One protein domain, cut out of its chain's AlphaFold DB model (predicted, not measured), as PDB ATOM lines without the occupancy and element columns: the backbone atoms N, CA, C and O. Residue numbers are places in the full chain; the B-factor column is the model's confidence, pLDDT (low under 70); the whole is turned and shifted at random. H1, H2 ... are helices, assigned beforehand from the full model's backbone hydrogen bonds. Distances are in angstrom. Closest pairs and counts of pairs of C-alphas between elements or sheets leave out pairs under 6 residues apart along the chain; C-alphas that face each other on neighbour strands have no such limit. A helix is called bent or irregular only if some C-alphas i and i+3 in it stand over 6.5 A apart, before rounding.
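AT A GLANCE: This is residues 223 to 349 of the 647 residues of the protein "BTB domain-containing protein" of Polyporus brumalis (UniProt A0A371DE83). Two longer helices, H1 and H2, run side by side in opposite ways along one side, with the short helices H3, H4 and H7 gathered near the start of H1 and the end of H2. Long loops fill the middle and reach to the short helices H5 and H6, and the loop of residues 291 to 296 sticks out. The printed part has 127 residues, with seven named helices, H1 to H7, and no named strand; it is all helix by class, though 56 residues are in named elements, under half. It is compact, with a radius of gyration of the C-alphas of 14.4 A and spans of 46 by 33 by 20 A.

HOW THE PARTS SIT: H1, residues 224 to 237, and H2, residues 245 to 259, are close but not clearly touching, at a shallow tilt of 26 degrees, opposite ways; their closest C-alphas, Ile 234 and Cys 250, are 7.7 A apart. H3, residues 261 to 265, only just touches H1, with 3 pairs of C-alphas within 8 A, the closest Gly 224 and Val 265 at 6.7 A. H7, residues 336 to 341, touches H2 at Ser 258 and Leu 338, their closest C-alphas, 5.8 A apart. H4, residues 269 to 273, H5, residues 298 to 301, and H6, residues 317 to 323, touch no helix. Every O i to N i+4 pair is within hydrogen-bond range in H1, H3, H4 and H7; H2 has 10 of 11, H6 1 of 3 beside 3 of 4 O i to N i+3 pairs, and H5 is too short for one.

IN THESE COORDINATES: H1 begins at C-alpha 224 (94.874, 252.028, 348.499) and is 20.0 A long; H2 is 22.1 A. H6 is irregular, with C-alphas 318 and 321 7.6 A apart. H7 ends at C-alpha 341 (88.422, 257.699, 359.536).

THE WHOLE: The C-alphas of Ser 223 and Ala 295, the two farthest apart, are 46.3 A apart. The printed part has no cut; the links H4 to H5, H5 to H6 and H6 to H7 are long. The pLDDT is under 70 at residues 239 to 244 and 290 to 295.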
ATOM      1  N   SER A 223      94.092 253.171 343.787       89.56
ATOM      2  CA  SER A 223      93.591 252.356 344.882       89.56
ATOM      3  C   SER A 223      94.480 252.509 346.115       89.56
ATOM      4  O   SER A 223      95.618 252.968 345.986       89.56
ATOM      5  N   GLY A 224      94.047 252.039 347.284       87.25
ATOM      6  CA  GLY A 224      94.874 252.028 348.499       87.25
ATOM      7  C   GLY A 224      96.280 251.430 348.289       87.25
ATOM      8  O   GLY A 224      97.283 252.043 348.651       87.25
ATOM      9  N   GLU A 225      96.401 250.274 347.627       90.62
ATOM     10  CA  GLU A 225      97.717 249.663 347.347       90.62
ATOM     11  C   GLU A 225      98.556 250.483 346.353       90.62
ATOM     12  O   GLU A 225      99.774 250.605 346.504       90.62
ATOM     13  N   ASN A 226      97.917 251.086 345.347       92.62
ATOM     14  CA  ASN A 226      98.614 251.950 344.394       92.62
ATOM     15  C   ASN A 226      99.063 253.260 345.054       92.62
ATOM     16  O   ASN A 226     100.150 253.752 344.751       92.62
ATOM     17  N   PHE A 227      98.270 253.801 345.979       94.25
ATOM     18  CA  PHE A 227      98.630 254.961 346.784       94.25
ATOM     19  C   PHE A 227      99.814 254.662 347.705       94.25
ATOM     20  O   PHE A 227     100.746 255.460 347.771       94.25
ATOM     21  N   LEU A 228      99.843 253.492 348.351       94.12
ATOM     22  CA  LEU A 228     100.991 253.082 349.159       94.12
ATOM     23  C   LEU A 228     102.281 253.045 348.326       94.12
ATOM     24  O   LEU A 228     103.309 253.557 348.764       94.12
ATOM     25  N   ALA A 229     102.222 252.504 347.107       93.94
ATOM     26  CA  ALA A 229     103.369 252.502 346.201       93.94
ATOM     27  C   ALA A 229     103.806 253.925 345.792       93.94
ATOM     28  O   ALA A 229     105.002 254.184 345.649       93.94
ATOM     29  N   CYS A 230     102.857 254.857 345.643       94.19
ATOM     30  CA  CYS A 230     103.154 256.271 345.393       94.19
ATOM     31  C   CYS A 230     103.885 256.914 346.576       94.19
ATOM     32  O   CYS A 230     104.902 257.579 346.392       94.19
ATOM     33  N   VAL A 231     103.388 256.687 347.791       94.06
ATOM     34  CA  VAL A 231     103.979 257.213 349.025       94.06
ATOM     35  C   VAL A 231     105.386 256.655 349.255       94.06
ATOM     36  O   VAL A 231     106.293 257.415 349.577       94.06
ATOM     37  N   GLN A 232     105.597 255.359 349.016       93.75
ATOM     38  CA  GLN A 232     106.921 254.729 349.086       93.75
ATOM     39  C   GLN A 232     107.918 255.338 348.095       93.75
ATOM     40  O   GLN A 232     109.100 255.464 348.406       93.75
ATOM     41  N   ALA A 233     107.457 255.700 346.894       92.06
ATOM     42  CA  ALA A 233     108.311 256.355 345.914       92.06
ATOM     43  C   ALA A 233     108.712 257.763 346.357       92.06
ATOM     44  O   ALA A 233     109.886 258.103 346.263       92.06
ATOM     45  N   ILE A 234     107.766 258.534 346.899       90.88
ATOM     46  CA  ILE A 234     108.022 259.871 347.446       90.88
ATOM     47  C   ILE A 234     109.027 259.797 348.599       90.88
ATOM     48  O   ILE A 234     110.065 260.444 348.531       90.88
ATOM     49  N   ASP A 235     108.780 258.964 349.607       91.19
ATOM     50  CA  ASP A 235     109.662 258.823 350.776       91.19
ATOM     51  C   ASP A 235     111.126 258.540 350.385       91.19
ATOM     52  O   ASP A 235     112.057 259.173 350.882       91.19
ATOM     53  N   GLN A 236     111.329 257.650 349.413       88.75
ATOM     54  CA  GLN A 236     112.654 257.301 348.900       88.75
ATOM     55  C   GLN A 236     113.291 258.401 348.037       88.75
ATOM     56  O   GLN A 236     114.507 258.568 348.070       88.75
ATOM     57  N   ASP A 237     112.502 259.126 347.243       85.06
ATOM     58  CA  ASP A 237     113.003 260.200 346.376       85.06
ATOM     59  C   ASP A 237     113.459 261.425 347.198       85.06
ATOM     60  O   ASP A 237     114.405 262.118 346.814       85.06
ATOM     61  N   PHE A 238     112.813 261.668 348.343       77.62
ATOM     62  CA  PHE A 238     113.036 262.834 349.205       77.62
ATOM     63  C   PHE A 238     114.035 262.637 350.338       77.62
ATOM     64  O   PHE A 238     114.304 263.584 351.078       77.62
ATOM     65  N   ALA A 239     114.631 261.452 350.450       67.50
ATOM     66  CA  ALA A 239     115.691 261.205 351.418       67.50
ATOM     67  C   ALA A 239     116.953 262.058 351.151       67.50
ATOM     68  O   ALA A 239     117.630 262.440 352.103       67.50
ATOM     69  N   ASP A 240     117.234 262.411 349.883       57.31
ATOM     70  CA  ASP A 240     118.532 262.974 349.464       57.31
ATOM     71  C   ASP A 240     118.471 264.308 348.679       57.31
ATOM     72  O   ASP A 240     119.522 264.872 348.356       57.31
ATOM     73  N   ARG A 241     117.287 264.834 348.311       61.16
ATOM     74  CA  ARG A 241     117.166 266.011 347.417       61.16
ATOM     75  C   ARG A 241     116.065 266.989 347.829       61.16
ATOM     76  O   ARG A 241     114.958 266.592 348.168       61.16
ATOM     77  N   GLU A 242     116.367 268.286 347.726       62.94
ATOM     78  CA  GLU A 242     115.430 269.382 347.992       62.94
ATOM     79  C   GLU A 242     115.291 270.298 346.763       62.94
ATOM     80  O   GLU A 242     116.125 271.182 346.556       62.94
ATOM     81  N   SER A 243     114.233 270.138 345.959       68.94
ATOM     82  CA  SER A 243     113.854 271.127 344.937       68.94
ATOM     83  C   SER A 243     112.467 271.736 345.222       68.94
ATOM     84  O   SER A 243     111.666 271.167 345.961       68.94
ATOM     85  N   PRO A 244     112.155 272.942 344.722       68.19
ATOM     86  CA  PRO A 244     110.831 273.548 344.886       68.19
ATOM     87  C   PRO A 244     109.725 272.840 344.080       68.19
ATOM     88  O   PRO A 244     108.590 272.798 344.548       68.19
ATOM     89  N   GLU A 245     110.053 272.234 342.934       73.50
ATOM     90  CA  GLU A 245     109.123 271.457 342.083       73.50
ATOM     91  C   GLU A 245     108.550 270.238 342.825       73.50
ATOM     92  O   GLU A 245     107.437 269.773 342.579       73.50
ATOM     93  N   ASP A 246     109.291 269.761 343.814       77.50
ATOM     94  CA  ASP A 246     108.920 268.642 344.659       77.50
ATOM     95  C   ASP A 246     107.786 268.935 345.633       77.50
ATOM     96  O   ASP A 246     107.034 268.032 346.011       77.50
ATOM     97  N   ARG A 247     107.626 270.202 346.020       77.62
ATOM     98  CA  ARG A 247     106.548 270.607 346.920       77.62
ATOM     99  C   ARG A 247     105.190 270.455 346.245       77.62
ATOM    100  O   ARG A 247     104.303 269.834 346.820       77.62
ATOM    101  N   GLU A 248     105.065 270.940 345.012       83.69
ATOM    102  CA  GLU A 248     103.825 270.838 344.233       83.69
ATOM    103  C   GLU A 248     103.416 269.375 344.022       83.69
ATOM    104  O   GLU A 248     102.242 269.021 344.121       83.69
ATOM    105  N   ARG A 249     104.397 268.491 343.800       86.44
ATOM    106  CA  ARG A 249     104.168 267.046 343.668       86.44
ATOM    107  C   ARG A 249     103.597 266.435 344.946       86.44
ATOM    108  O   ARG A 249     102.644 265.656 344.888       86.44
ATOM    109  N   CYS A 250     104.167 266.789 346.095       88.25
ATOM    110  CA  CYS A 250     103.700 266.287 347.383       88.25
ATOM    111  C   CYS A 250     102.315 266.838 347.734       88.25
ATOM    112  O   CYS A 250     101.498 266.094 348.270       88.25
ATOM    113  N   ASP A 251     102.011 268.084 347.363       89.81
ATOM    114  CA  ASP A 251     100.690 268.685 347.566       89.81
ATOM    115  C   ASP A 251      99.589 267.923 346.801       89.81
ATOM    116  O   ASP A 251      98.488 267.742 347.326       89.81
ATOM    117  N   VAL A 252      99.881 267.395 345.604       91.94
ATOM    118  CA  VAL A 252      98.939 266.553 344.838       91.94
ATOM    119  C   VAL A 252      98.623 265.248 345.579       91.94
ATOM    120  O   VAL A 252      97.452 264.896 345.742       91.94
ATOM    121  N   ILE A 253      99.649 264.538 346.059       93.19
ATOM    122  CA  ILE A 253      99.465 263.282 346.807       93.19
ATOM    123  C   ILE A 253      98.800 263.533 348.159       93.19
ATOM    124  O   ILE A 253      97.893 262.793 348.546       93.19
ATOM    125  N   PHE A 254      99.187 264.604 348.850       93.06
ATOM    126  CA  PHE A 254      98.565 265.013 350.103       93.06
ATOM    127  C   PHE A 254      97.089 265.385 349.917       93.06
ATOM    128  O   PHE A 254      96.248 264.988 350.722       93.06
ATOM    129  N   GLY A 255      96.738 266.069 348.825       92.31
ATOM    130  CA  GLY A 255      95.348 266.374 348.489       92.31
ATOM    131  C   GLY A 255      94.491 265.114 348.356       92.31
ATOM    132  O   GLY A 255      93.355 265.076 348.841       92.31
ATOM    133  N   TRP A 256      95.040 264.048 347.768       91.56
ATOM    134  CA  TRP A 256      94.347 262.765 347.661       91.56
ATOM    135  C   TRP A 256      94.264 262.026 349.007       91.56
ATOM    136  O   TRP A 256      93.169 261.595 349.384       91.56
ATOM    137  N   TYR A 257      95.373 261.968 349.762       92.88
ATOM    138  CA  TYR A 257      95.434 261.445 351.140       92.88
ATOM    139  C   TYR A 257      94.375 262.083 352.039       92.88
ATOM    140  O   TYR A 257      93.703 261.405 352.809       92.88
ATOM    141  N   SER A 258      94.207 263.396 351.909       92.50
ATOM    142  CA  SER A 258      93.295 264.161 352.737       92.50
ATOM    143  C   SER A 258      91.829 263.991 352.329       92.50
ATOM    144  O   SER A 258      90.977 263.854 353.201       92.50
ATOM    145  N   SER A 259      91.507 264.005 351.030       89.69
ATOM    146  CA  SER A 259      90.116 264.170 350.568       89.69
ATOM    147  C   SER A 259      89.453 262.914 349.997       89.69
ATOM    148  O   SER A 259      88.229 262.776 350.096       89.69
ATOM    149  N   ARG A 260      90.216 262.014 349.364       88.31
ATOM    150  CA  ARG A 260      89.677 260.865 348.612       88.31
ATOM    151  C   ARG A 260      89.982 259.531 349.275       88.31
ATOM    152  O   ARG A 260      89.083 258.701 349.362       88.31
ATOM    153  N   LEU A 261      91.187 259.368 349.814       89.50
ATOM    154  CA  LEU A 261      91.589 258.152 350.518       89.50
ATOM    155  C   LEU A 261      90.644 257.764 351.676       89.50
ATOM    156  O   LEU A 261      90.311 256.582 351.776       89.50
ATOM    157  N   PRO A 262      90.109 258.712 352.485       91.31
ATOM    158  CA  PRO A 262      89.112 258.392 353.506       91.31
ATOM    159  C   PRO A 262      87.853 257.704 352.977       91.31
ATOM    160  O   PRO A 262      87.252 256.898 353.679       91.31
ATOM    161  N   VAL A 263      87.446 258.018 351.744       89.12
ATOM    162  CA  VAL A 263      86.251 257.436 351.116       89.12
ATOM    163  C   VAL A 263      86.522 256.012 350.637       89.12
ATOM    164  O   VAL A 263      85.615 255.186 350.646       89.12
ATOM    165  N   GLU A 264      87.752 255.727 350.218       87.25
ATOM    166  CA  GLU A 264      88.113 254.435 349.641       87.25
ATOM    167  C   GLU A 264      88.437 253.379 350.703       87.25
ATOM    168  O   GLU A 264      87.934 252.261 350.633       87.25
ATOM    169  N   VAL A 265      89.262 253.733 351.694       87.00
ATOM    170  CA  VAL A 265      89.704 252.795 352.740       87.00
ATOM    171  C   VAL A 265      88.731 252.750 353.918       87.00
ATOM    172  O   VAL A 265      88.591 251.716 354.571       87.00
ATOM    173  N   GLY A 266      88.034 253.853 354.200       87.44
ATOM    174  CA  GLY A 266      87.191 253.966 355.388       87.44
ATOM    175  C   GLY A 266      87.999 253.852 356.688       87.44
ATOM    176  O   GLY A 266      89.152 254.276 356.758       87.44
ATOM    177  N   SER A 267      87.393 253.277 357.727       87.00
ATOM    178  CA  SER A 267      87.936 253.225 359.098       87.00
ATOM    179  C   SER A 267      88.861 252.026 359.381       87.00
ATOM    180  O   SER A 267      88.943 251.563 360.521       87.00
ATOM    181  N   ASP A 268      89.543 251.473 358.370       88.69
ATOM    182  CA  ASP A 268      90.507 250.382 358.581       88.69
ATOM    183  C   ASP A 268      91.807 250.901 359.217       88.69
ATOM    184  O   ASP A 268      92.770 251.273 358.542       88.69
ATOM    185  N   ASN A 269      91.845 250.888 360.550       85.94
ATOM    186  CA  ASN A 269      93.002 251.319 361.330       85.94
ATOM    187  C   ASN A 269      94.301 250.603 360.934       85.94
ATOM    188  O   ASN A 269      95.349 251.248 360.895       85.94
ATOM    189  N   ALA A 270      94.262 249.297 360.647       89.25
ATOM    190  CA  ALA A 270      95.469 248.536 360.323       89.25
ATOM    191  C   ALA A 270      96.068 248.995 358.990       89.25
ATOM    192  O   ALA A 270      97.291 249.068 358.851       89.25
ATOM    193  N   TRP A 271      95.209 249.357 358.036       92.12
ATOM    194  CA  TRP A 271      95.642 249.923 356.770       92.12
ATOM    195  C   TRP A 271      96.306 251.295 356.959       92.12
ATOM    196  O   TRP A 271      97.420 251.490 356.473       92.12
ATOM    197  N   TRP A 272      95.702 252.210 357.731       91.50
ATOM    198  CA  TRP A 272      96.268 253.550 357.978       91.50
ATOM    199  C   TRP A 272      97.654 253.495 358.629       91.50
ATOM    200  O   TRP A 272      98.560 254.223 358.219       91.50
ATOM    201  N   ARG A 273      97.872 252.561 359.567       93.38
ATOM    202  CA  ARG A 273      99.187 252.360 360.205       93.38
ATOM    203  C   ARG A 273     100.292 251.957 359.219       93.38
ATOM    204  O   ARG A 273     101.464 252.165 359.520       93.38
ATOM    205  N   ARG A 274      99.971 251.424 358.030       94.19
ATOM    206  CA  ARG A 274     100.980 251.120 356.991       94.19
ATOM    207  C   ARG A 274     101.636 252.380 356.425       94.19
ATOM    208  O   ARG A 274     102.713 252.268 355.850       94.19
ATOM    209  N   LEU A 275     101.008 253.549 356.575       93.75
ATOM    210  CA  LEU A 275     101.538 254.831 356.107       93.75
ATOM    211  C   LEU A 275     102.473 255.505 357.123       93.75
ATOM    212  O   LEU A 275     103.293 256.327 356.728       93.75
ATOM    213  N   ASP A 276     102.392 255.141 358.407       92.56
ATOM    214  CA  ASP A 276     103.181 255.741 359.496       92.56
ATOM    215  C   ASP A 276     104.714 255.706 359.325       92.56
ATOM    216  O   ASP A 276     105.366 256.588 359.896       92.56
ATOM    217  N   PRO A 277     105.322 254.747 358.594       93.56
ATOM    218  CA  PRO A 277     106.763 254.749 358.338       93.56
ATOM    219  C   PRO A 277     107.226 255.725 357.249       93.56
ATOM    220  O   PRO A 277     108.420 256.004 357.191       93.56
ATOM    221  N   TYR A 278     106.333 256.208 356.380       93.62
ATOM    222  CA  TYR A 278     106.715 256.900 355.146       93.62
ATOM    223  C   TYR A 278     106.486 258.409 355.237       93.62
ATOM    224  O   TYR A 278     105.392 258.860 355.582       93.62
ATOM    225  N   ALA A 279     107.495 259.201 354.885       92.12
ATOM    226  CA  ALA A 279     107.432 260.654 354.873       92.12
ATOM    227  C   ALA A 279     106.924 261.183 353.524       92.12
ATOM    228  O   ALA A 279     107.634 261.191 352.522       92.12
ATOM    229  N   PHE A 280     105.688 261.677 353.507       92.38
ATOM    230  CA  PHE A 280     105.080 262.263 352.304       92.38
ATOM    231  C   PHE A 280     104.191 263.477 352.591       92.38
ATOM    232  O   PHE A 280     103.765 264.149 351.655       92.38
ATOM    233  N   ILE A 281     103.892 263.770 353.862       92.62
ATOM    234  CA  ILE A 281     103.018 264.883 354.229       92.62
ATOM    235  C   ILE A 281     103.849 266.166 354.301       92.62
ATOM    236  O   ILE A 281     104.784 266.229 355.106       92.62
ATOM    237  N   PRO A 282     103.517 267.208 353.520       91.19
ATOM    238  CA  PRO A 282     104.184 268.496 353.620       91.19
ATOM    239  C   PRO A 282     103.947 269.129 354.991       91.19
ATOM    240  O   PRO A 282     102.802 269.304 355.420       91.19
ATOM    241  N   ARG A 283     105.027 269.520 355.671       89.88
ATOM    242  CA  ARG A 283     104.919 270.264 356.930       89.88
ATOM    243  C   ARG A 283     104.869 271.770 356.722       89.88
ATOM    244  O   ARG A 283     105.441 272.318 355.776       89.88
ATOM    245  N   HIS A 284     104.263 272.456 357.677       87.19
ATOM    246  CA  HIS A 284     104.361 273.899 357.787       87.19
ATOM    247  C   HIS A 284     105.793 274.331 358.163       87.19
ATOM    248  O   HIS A 284     106.577 273.570 358.749       87.19
ATOM    249  N   ALA A 285     106.170 275.555 357.781       81.62
ATOM    250  CA  ALA A 285     107.508 276.085 358.051       81.62
ATOM    251  C   ALA A 285     107.730 276.320 359.555       81.62
ATOM    252  O   ALA A 285     108.795 275.986 360.074       81.62
ATOM    253  N   SER A 286     106.703 276.838 360.234       82.56
ATOM    254  CA  SER A 286     106.612 276.928 361.695       82.56
ATOM    255  C   SER A 286     105.842 275.726 362.250       82.56
ATOM    256  O   SER A 286     104.952 275.194 361.586       82.56
ATOM    257  N   GLN A 287     106.204 275.291 363.456       81.06
ATOM    258  CA  GLN A 287     105.543 274.184 364.160       81.06
ATOM    259  C   GLN A 287     104.451 274.685 365.116       81.06
ATOM    260  O   GLN A 287     103.771 273.876 365.745       81.06
ATOM    261  N   ARG A 288     104.255 276.005 365.193       77.31
ATOM    262  CA  ARG A 288     103.285 276.660 366.058       77.31
ATOM    263  C   ARG A 288     102.208 277.368 365.240       77.31
ATOM    264  O   ARG A 288     102.499 278.030 364.245       77.31
ATOM    265  N   SER A 289     100.961 277.218 365.668       70.12
ATOM    266  CA  SER A 289      99.813 277.855 365.030       70.12
ATOM    267  C   SER A 289      99.544 279.231 365.636       70.12
ATOM    268  O   SER A 289      99.456 279.373 366.854       70.12
ATOM    269  N   GLY A 290      99.370 280.238 364.777       62.75
ATOM    270  CA  GLY A 290      98.953 281.590 365.163       62.75
ATOM    271  C   GLY A 290     100.087 282.603 365.374       62.75
ATOM    272  O   GLY A 290     101.239 282.265 365.620       62.75
ATOM    273  N   GLU A 291      99.727 283.886 365.289       50.31
ATOM    274  CA  GLU A 291     100.608 285.052 365.465       50.31
ATOM    275  C   GLU A 291     100.886 285.392 366.939       50.31
ATOM    276  O   GLU A 291     101.180 286.544 367.262       50.31
ATOM    277  N   LEU A 292     100.789 284.435 367.868       53.50
ATOM    278  CA  LEU A 292     101.257 284.674 369.232       53.50
ATOM    279  C   LEU A 292     102.770 284.882 369.151       53.50
ATOM    280  O   LEU A 292     103.528 283.926 368.997       53.50
ATOM    281  N   HIS A 293     103.181 286.153 369.172       52.62
ATOM    282  CA  HIS A 293     104.563 286.616 369.117       52.62
ATOM    283  C   HIS A 293     105.283 286.182 370.394       52.62
ATOM    284  O   HIS A 293     105.570 286.995 371.270       52.62
ATOM    285  N   ALA A 294     105.554 284.888 370.519       58.84
ATOM    286  CA  ALA A 294     106.509 284.417 371.491       58.84
ATOM    287  C   ALA A 294     107.851 285.070 371.178       58.84
ATOM    288  O   ALA A 294     108.266 285.165 370.019       58.84
ATOM    289  N   ALA A 295     108.545 285.516 372.217       64.25
ATOM    290  CA  ALA A 295     109.835 286.183 372.076       64.25
ATOM    291  C   ALA A 295     110.949 285.258 371.533       64.25
ATOM    292  O   ALA A 295     112.095 285.688 371.383       64.25
ATOM    293  N   PHE A 296     110.639 283.988 371.255       73.19
ATOM    294  CA  PHE A 296     111.567 282.954 370.821       73.19
ATOM    295  C   PHE A 296     111.130 282.278 369.521       73.19
ATOM    296  O   PHE A 296     109.951 282.207 369.192       73.19
ATOM    297  N   ARG A 297     112.111 281.756 368.772       74.69
ATOM    298  CA  ARG A 297     111.867 281.037 367.516       74.69
ATOM    299  C   ARG A 297     111.621 279.558 367.785       74.69
ATOM    300  O   ARG A 297     112.475 278.900 368.381       74.69
ATOM    301  N   ASP A 298     110.534 279.012 367.242       77.25
ATOM    302  CA  ASP A 298     110.173 277.590 367.373       77.25
ATOM    303  C   ASP A 298     111.338 276.654 367.016       77.25
ATOM    304  O   ASP A 298     111.608 275.670 367.705       77.25
ATOM    305  N   THR A 299     112.077 276.997 365.955       75.44
ATOM    306  CA  THR A 299     113.180 276.194 365.408       75.44
ATOM    307  C   THR A 299     114.358 276.005 366.364       75.44
ATOM    308  O   THR A 299     115.186 275.137 366.115       75.44
ATOM    309  N   GLU A 300     114.485 276.814 367.424       83.31
ATOM    310  CA  GLU A 300     115.563 276.663 368.418       83.31
ATOM    311  C   GLU A 300     115.276 275.527 369.419       83.31
ATOM    312  O   GLU A 300     116.200 274.887 369.932       83.31
ATOM    313  N   TYR A 301     113.999 275.259 369.697       85.56
ATOM    314  CA  TYR A 301     113.581 274.365 370.781       85.56
ATOM    315  C   TYR A 301     112.842 273.118 370.301       85.56
ATOM    316  O   TYR A 301     112.882 272.096 370.989       85.56
ATOM    317  N   ALA A 302     112.194 273.193 369.140       87.44
ATOM    318  CA  ALA A 302     111.497 272.070 368.540       87.44
ATOM    319  C   ALA A 302     112.452 271.051 367.908       87.44
ATOM    320  O   ALA A 302     113.584 271.366 367.534       87.44
ATOM    321  N   LEU A 303     111.976 269.814 367.760       88.19
ATOM    322  CA  LEU A 303     112.665 268.807 366.964       88.19
ATOM    323  C   LEU A 303     112.769 269.264 365.502       88.19
ATOM    324  O   LEU A 303     111.834 269.825 364.922       88.19
ATOM    325  N   THR A 304     113.926 269.013 364.894       86.69
ATOM    326  CA  THR A 304     114.143 269.309 363.479       86.69
ATOM    327  C   THR A 304     113.476 268.234 362.635       86.69
ATOM    328  O   THR A 304     113.842 267.062 362.718       86.69
ATOM    329  N   PHE A 305     112.530 268.646 361.795       84.94
ATOM    330  CA  PHE A 305     111.850 267.755 360.862       84.94
ATOM    331  C   PHE A 305     112.251 268.038 359.411       84.94
ATOM    332  O   PHE A 305     112.373 269.216 359.028       84.94
ATOM    333  N   PRO A 306     112.375 266.986 358.577       86.69
ATOM    334  CA  PRO A 306     112.438 267.152 357.130       86.69
ATOM    335  C   PRO A 306     111.179 267.860 356.609       86.69
ATOM    336  O   PRO A 306     110.190 268.022 357.326       86.69
ATOM    337  N   ARG A 307     111.218 268.359 355.368       85.19
ATOM    338  CA  ARG A 307     110.070 269.064 354.756       85.19
ATOM    339  C   ARG A 307     108.834 268.179 354.606       85.19
ATOM    340  O   ARG A 307     107.715 268.687 354.632       85.19
ATOM    341  N   LEU A 308     109.057 266.883 354.434       89.62
ATOM    342  CA  LEU A 308     108.022 265.867 354.440       89.62
ATOM    343  C   LEU A 308     108.121 265.094 355.739       89.62
ATOM    344  O   LEU A 308     109.217 264.782 356.196       89.62
ATOM    345  N   VAL A 309     106.981 264.787 356.327       91.75
ATOM    346  CA  VAL A 309     106.899 264.024 357.567       91.75
ATOM    347  C   VAL A 309     105.899 262.887 357.411       91.75
ATOM    348  O   VAL A 309     104.993 262.965 356.573       91.75
ATOM    349  N   PRO A 310     106.057 261.804 358.182       93.31
ATOM    350  CA  PRO A 310     105.062 260.748 358.212       93.31
ATOM    351  C   PRO A 310     103.799 261.167 358.986       93.31
ATOM    352  O   PRO A 310     103.868 262.063 359.839       93.31
ATOM    353  N   PRO A 311     102.663 260.472 358.778       93.38
ATOM    354  CA  PRO A 311     101.424 260.683 359.538       93.38
ATOM    355  C   PRO A 311     101.603 260.589 361.064       93.38
ATOM    356  O   PRO A 311     100.950 261.296 361.831       93.38
ATOM    357  N   SER A 312     102.553 259.775 361.522       92.00
ATOM    358  CA  SER A 312     102.902 259.625 362.939       92.00
ATOM    359  C   SER A 312     103.625 260.839 363.547       92.00
ATOM    360  O   SER A 312     103.757 260.929 364.769       92.00
ATOM    361  N   LYS A 313     104.110 261.779 362.722       93.38
ATOM    362  CA  LYS A 313     104.891 262.960 363.141       93.38
ATOM    363  C   LYS A 313     104.234 264.296 362.815       93.38
ATOM    364  O   LYS A 313     104.825 265.339 363.096       93.38
ATOM    365  N   VAL A 314     103.013 264.272 362.286       93.56
ATOM    366  CA  VAL A 314     102.186 265.471 362.128       93.56
ATOM    367  C   VAL A 314     101.354 265.751 363.376       93.56
ATOM    368  O   VAL A 314     101.139 264.871 364.216       93.56
ATOM    369  N   LEU A 315     100.888 266.989 363.489       93.88
ATOM    370  CA  LEU A 315     100.107 267.521 364.594       93.88
ATOM    371  C   LEU A 315      98.909 268.298 364.048       93.88
ATOM    372  O   LEU A 315      99.045 269.070 363.095       93.88
ATOM    373  N   ARG A 316      97.735 268.096 364.653       92.31
ATOM    374  CA  ARG A 316      96.564 268.937 364.380       92.31
ATOM    375  C   ARG A 316      96.750 270.307 365.015       92.31
ATOM    376  O   ARG A 316      97.340 270.430 366.083       92.31
ATOM    377  N   ASP A 317      96.158 271.309 364.381       90.06
ATOM    378  CA  ASP A 317      96.182 272.699 364.841       90.06
ATOM    379  C   ASP A 317      95.715 272.843 366.303       90.06
ATOM    380  O   ASP A 317      96.377 273.485 367.114       90.06
ATOM    381  N   GLU A 318      94.650 272.121 366.671       90.25
ATOM    382  CA  GLU A 318      94.061 272.095 368.021       90.25
ATOM    383  C   GLU A 318      95.015 271.599 369.122       90.25
ATOM    384  O   GLU A 318      94.836 271.939 370.289       90.25
ATOM    385  N   TYR A 319      96.051 270.833 368.762       92.50
ATOM    386  CA  TYR A 319      97.063 270.325 369.690       92.50
ATOM    387  C   TYR A 319      98.408 271.051 369.565       92.50
ATOM    388  O   TYR A 319      99.388 270.627 370.181       92.50
ATOM    389  N   SER A 320      98.482 272.139 368.787       91.06
ATOM    390  CA  SER A 320      99.724 272.894 368.583       91.06
ATOM    391  C   SER A 320     100.351 273.318 369.916       91.06
ATOM    392  O   SER A 320     101.514 273.010 370.169       91.06
ATOM    393  N   SER A 321      99.564 273.903 370.821       91.19
ATOM    394  CA  SER A 321     100.025 274.417 372.122       91.19
ATOM    395  C   SER A 321     100.568 273.357 373.088       91.19
ATOM    396  O   SER A 321     101.246 273.718 374.043       91.19
ATOM    397  N   VAL A 322     100.284 272.067 372.857       94.38
ATOM    398  CA  VAL A 322     100.659 270.973 373.773       94.38
ATOM    399  C   VAL A 322     101.743 270.047 373.222       94.38
ATOM    400  O   VAL A 322     102.214 269.163 373.940       94.38
ATOM    401  N   ALA A 323     102.135 270.195 371.953       94.50
ATOM    402  CA  ALA A 323     103.111 269.297 371.334       94.50
ATOM    403  C   ALA A 323     103.933 269.901 370.180       94.50
ATOM    404  O   ALA A 323     104.648 269.150 369.510       94.50
ATOM    405  N   TRP A 324     103.906 271.221 369.949       92.00
ATOM    406  CA  TRP A 324     104.647 271.850 368.841       92.00
ATOM    407  C   TRP A 324     106.163 271.614 368.879       92.00
ATOM    408  O   TRP A 324     106.821 271.710 367.852       92.00
ATOM    409  N   THR A 325     106.757 271.280 370.032       92.25
ATOM    410  CA  THR A 325     108.195 270.947 370.079       92.25
ATOM    411  C   THR A 325     108.493 269.515 369.628       92.25
ATOM    412  O   THR A 325     109.659 269.177 369.433       92.25
ATOM    413  N   GLN A 326     107.479 268.646 369.558       94.44
ATOM    414  CA  GLN A 326     107.630 267.199 369.356       94.44
ATOM    415  C   GLN A 326     107.101 266.711 368.008       94.44
ATOM    416  O   GLN A 326     107.442 265.599 367.602       94.44
ATOM    417  N   ARG A 327     106.256 267.495 367.331       93.31
ATOM    418  CA  ARG A 327     105.627 267.139 366.056       93.31
ATOM    419  C   ARG A 327     105.475 268.365 365.163       93.31
ATOM    420  O   ARG A 327     105.388 269.486 365.649       93.31
ATOM    421  N   ALA A 328     105.408 268.136 363.855       92.00
ATOM    422  CA  ALA A 328     105.254 269.198 362.869       92.00
ATOM    423  C   ALA A 328     103.777 269.460 362.535       92.00
ATOM    424  O   ALA A 328     102.971 268.537 362.500       92.00
ATOM    425  N   LEU A 329     103.415 270.703 362.221       91.50
ATOM    426  CA  LEU A 329     102.075 271.026 361.719       91.50
ATOM    427  C   LEU A 329     101.934 270.681 360.237       91.50
ATOM    428  O   LEU A 329     102.909 270.726 359.481       91.50
ATOM    429  N   PHE A 330     100.705 270.405 359.806       91.06
ATOM    430  CA  PHE A 330     100.377 270.292 358.385       91.06
ATOM    431  C   PHE A 330     100.641 271.612 357.652       91.06
ATOM    432  O   PHE A 330     100.280 272.676 358.149       91.06
ATOM    433  N   ALA A 331     101.224 271.557 356.450       89.06
ATOM    434  CA  ALA A 331     101.391 272.749 355.614       89.06
ATOM    435  C   ALA A 331     100.048 273.377 355.211       89.06
ATOM    436  O   ALA A 331      99.945 274.598 355.100       89.06
ATOM    437  N   SER A 332      99.036 272.538 354.989       87.31
ATOM    438  CA  SER A 332      97.658 272.919 354.704       87.31
ATOM    439  C   SER A 332      96.712 272.031 355.510       87.31
ATOM    440  O   SER A 332      96.956 270.836 355.680       87.31
ATOM    441  N   ALA A 333      95.645 272.620 356.049       87.50
ATOM    442  CA  ALA A 333      94.700 271.886 356.883       87.50
ATOM    443  C   ALA A 333      94.034 270.757 356.072       87.50
ATOM    444  O   ALA A 333      93.463 271.039 355.012       87.50
ATOM    445  N   PRO A 334      94.083 269.497 356.541       90.00
ATOM    446  CA  PRO A 334      93.424 268.407 355.848       90.00
ATOM    447  C   PRO A 334      91.897 268.490 356.006       90.00
ATOM    448  O   PRO A 334      91.360 269.057 356.959       90.00
ATOM    449  N   ASP A 335      91.192 267.888 355.055       90.75
ATOM    450  CA  ASP A 335      89.758 267.633 355.085       90.75
ATOM    451  C   ASP A 335      89.348 266.917 356.382       90.75
ATOM    452  O   ASP A 335      89.962 265.932 356.802       90.75
ATOM    453  N   LYS A 336      88.256 267.390 356.992       89.62
ATOM    454  CA  LYS A 336      87.715 266.860 358.252       89.62
ATOM    455  C   LYS A 336      87.393 265.367 358.182       89.62
ATOM    456  O   LYS A 336      87.429 264.698 359.209       89.62
ATOM    457  N   ARG A 337      87.103 264.839 356.987       90.06
ATOM    458  CA  ARG A 337      86.845 263.407 356.772       90.06
ATOM    459  C   ARG A 337      88.034 262.536 357.157       90.06
ATOM    460  O   ARG A 337      87.810 261.444 357.666       90.06
ATOM    461  N   LEU A 338      89.266 263.020 356.977       91.00
ATOM    462  CA  LEU A 338      90.469 262.294 357.389       91.00
ATOM    463  C   LEU A 338      90.456 262.019 358.900       91.00
ATOM    464  O   LEU A 338      90.709 260.896 359.318       91.00
ATOM    465  N   TYR A 339      90.076 263.011 359.709       91.00
ATOM    466  CA  TYR A 339      90.015 262.869 361.166       91.00
ATOM    467  C   TYR A 339      88.903 261.934 361.650       91.00
ATOM    468  O   TYR A 339      88.980 261.435 362.767       91.00
ATOM    469  N   MET A 340      87.868 261.712 360.834       87.81
ATOM    470  CA  MET A 340      86.782 260.782 361.161       87.81
ATOM    471  C   MET A 340      87.164 259.324 360.901       87.81
ATOM    472  O   MET A 340      86.648 258.434 361.569       87.81
ATOM    473  N   VAL A 341      88.013 259.066 359.901       89.62
ATOM    474  CA  VAL A 341      88.422 257.699 359.536       89.62
ATOM    475  C   VAL A 341      89.723 257.267 360.208       89.62
ATOM    476  O   VAL A 341      89.863 256.092 360.532       89.62
ATOM    477  N   ASP A 342      90.640 258.207 360.451       89.88
ATOM    478  CA  ASP A 342      91.857 258.022 361.239       89.88
ATOM    479  C   ASP A 342      91.815 258.980 362.435       89.88
ATOM    480  O   ASP A 342      92.326 260.100 362.405       89.88
ATOM    481  N   GLU A 343      91.173 258.538 363.514       87.31
ATOM    482  CA  GLU A 343      90.976 259.360 364.713       87.31
ATOM    483  C   GLU A 343      92.296 259.736 365.406       87.31
ATOM    484  O   GLU A 343      92.344 260.731 366.131       87.31
ATOM    485  N   VAL A 344      93.377 258.989 365.160       90.75
ATOM    486  CA  VAL A 344      94.668 259.136 365.851       90.75
ATOM    487  C   VAL A 344      95.626 260.058 365.087       90.75
ATOM    488  O   VAL A 344      96.553 260.609 365.688       90.75
ATOM    489  N   VAL A 345      95.424 260.272 363.778       92.38
ATOM    490  CA  VAL A 345      96.314 261.133 362.979       92.38
ATOM    491  C   VAL A 345      96.404 262.529 363.579       92.38
ATOM    492  O   VAL A 345      95.392 263.174 363.854       92.38
ATOM    493  N   GLY A 346      97.623 263.017 363.789       90.12
ATOM    494  CA  GLY A 346      97.842 264.351 364.336       90.12
ATOM    495  C   GLY A 346      97.501 264.528 365.823       90.12
ATOM    496  O   GLY A 346      97.605 265.651 366.313       90.12
ATOM    497  N   VAL A 347      97.130 263.463 366.545       93.94
ATOM    498  CA  VAL A 347      96.934 263.485 368.003       93.94
ATOM    499  C   VAL A 347      98.253 263.102 368.691       93.94
ATOM    500  O   VAL A 347      98.796 262.028 368.396       93.94
ATOM    501  N   PRO A 348      98.814 263.947 369.577       94.81
ATOM    502  CA  PRO A 348     100.053 263.632 370.281       94.81
ATOM    503  C   PRO A 348      99.833 262.546 371.339       94.81
ATOM    504  O   PRO A 348      98.758 262.441 371.937       94.81
ATOM    505  N   THR A 349     100.862 261.738 371.597       95.00
ATOM    506  CA  THR A 349     100.819 260.790 372.716       95.00
ATOM    507  C   THR A 349     101.077 261.514 374.035       95.00
ATOM    508  O   THR A 349     101.735 262.553 374.077       95.00
TER     509      THR A 349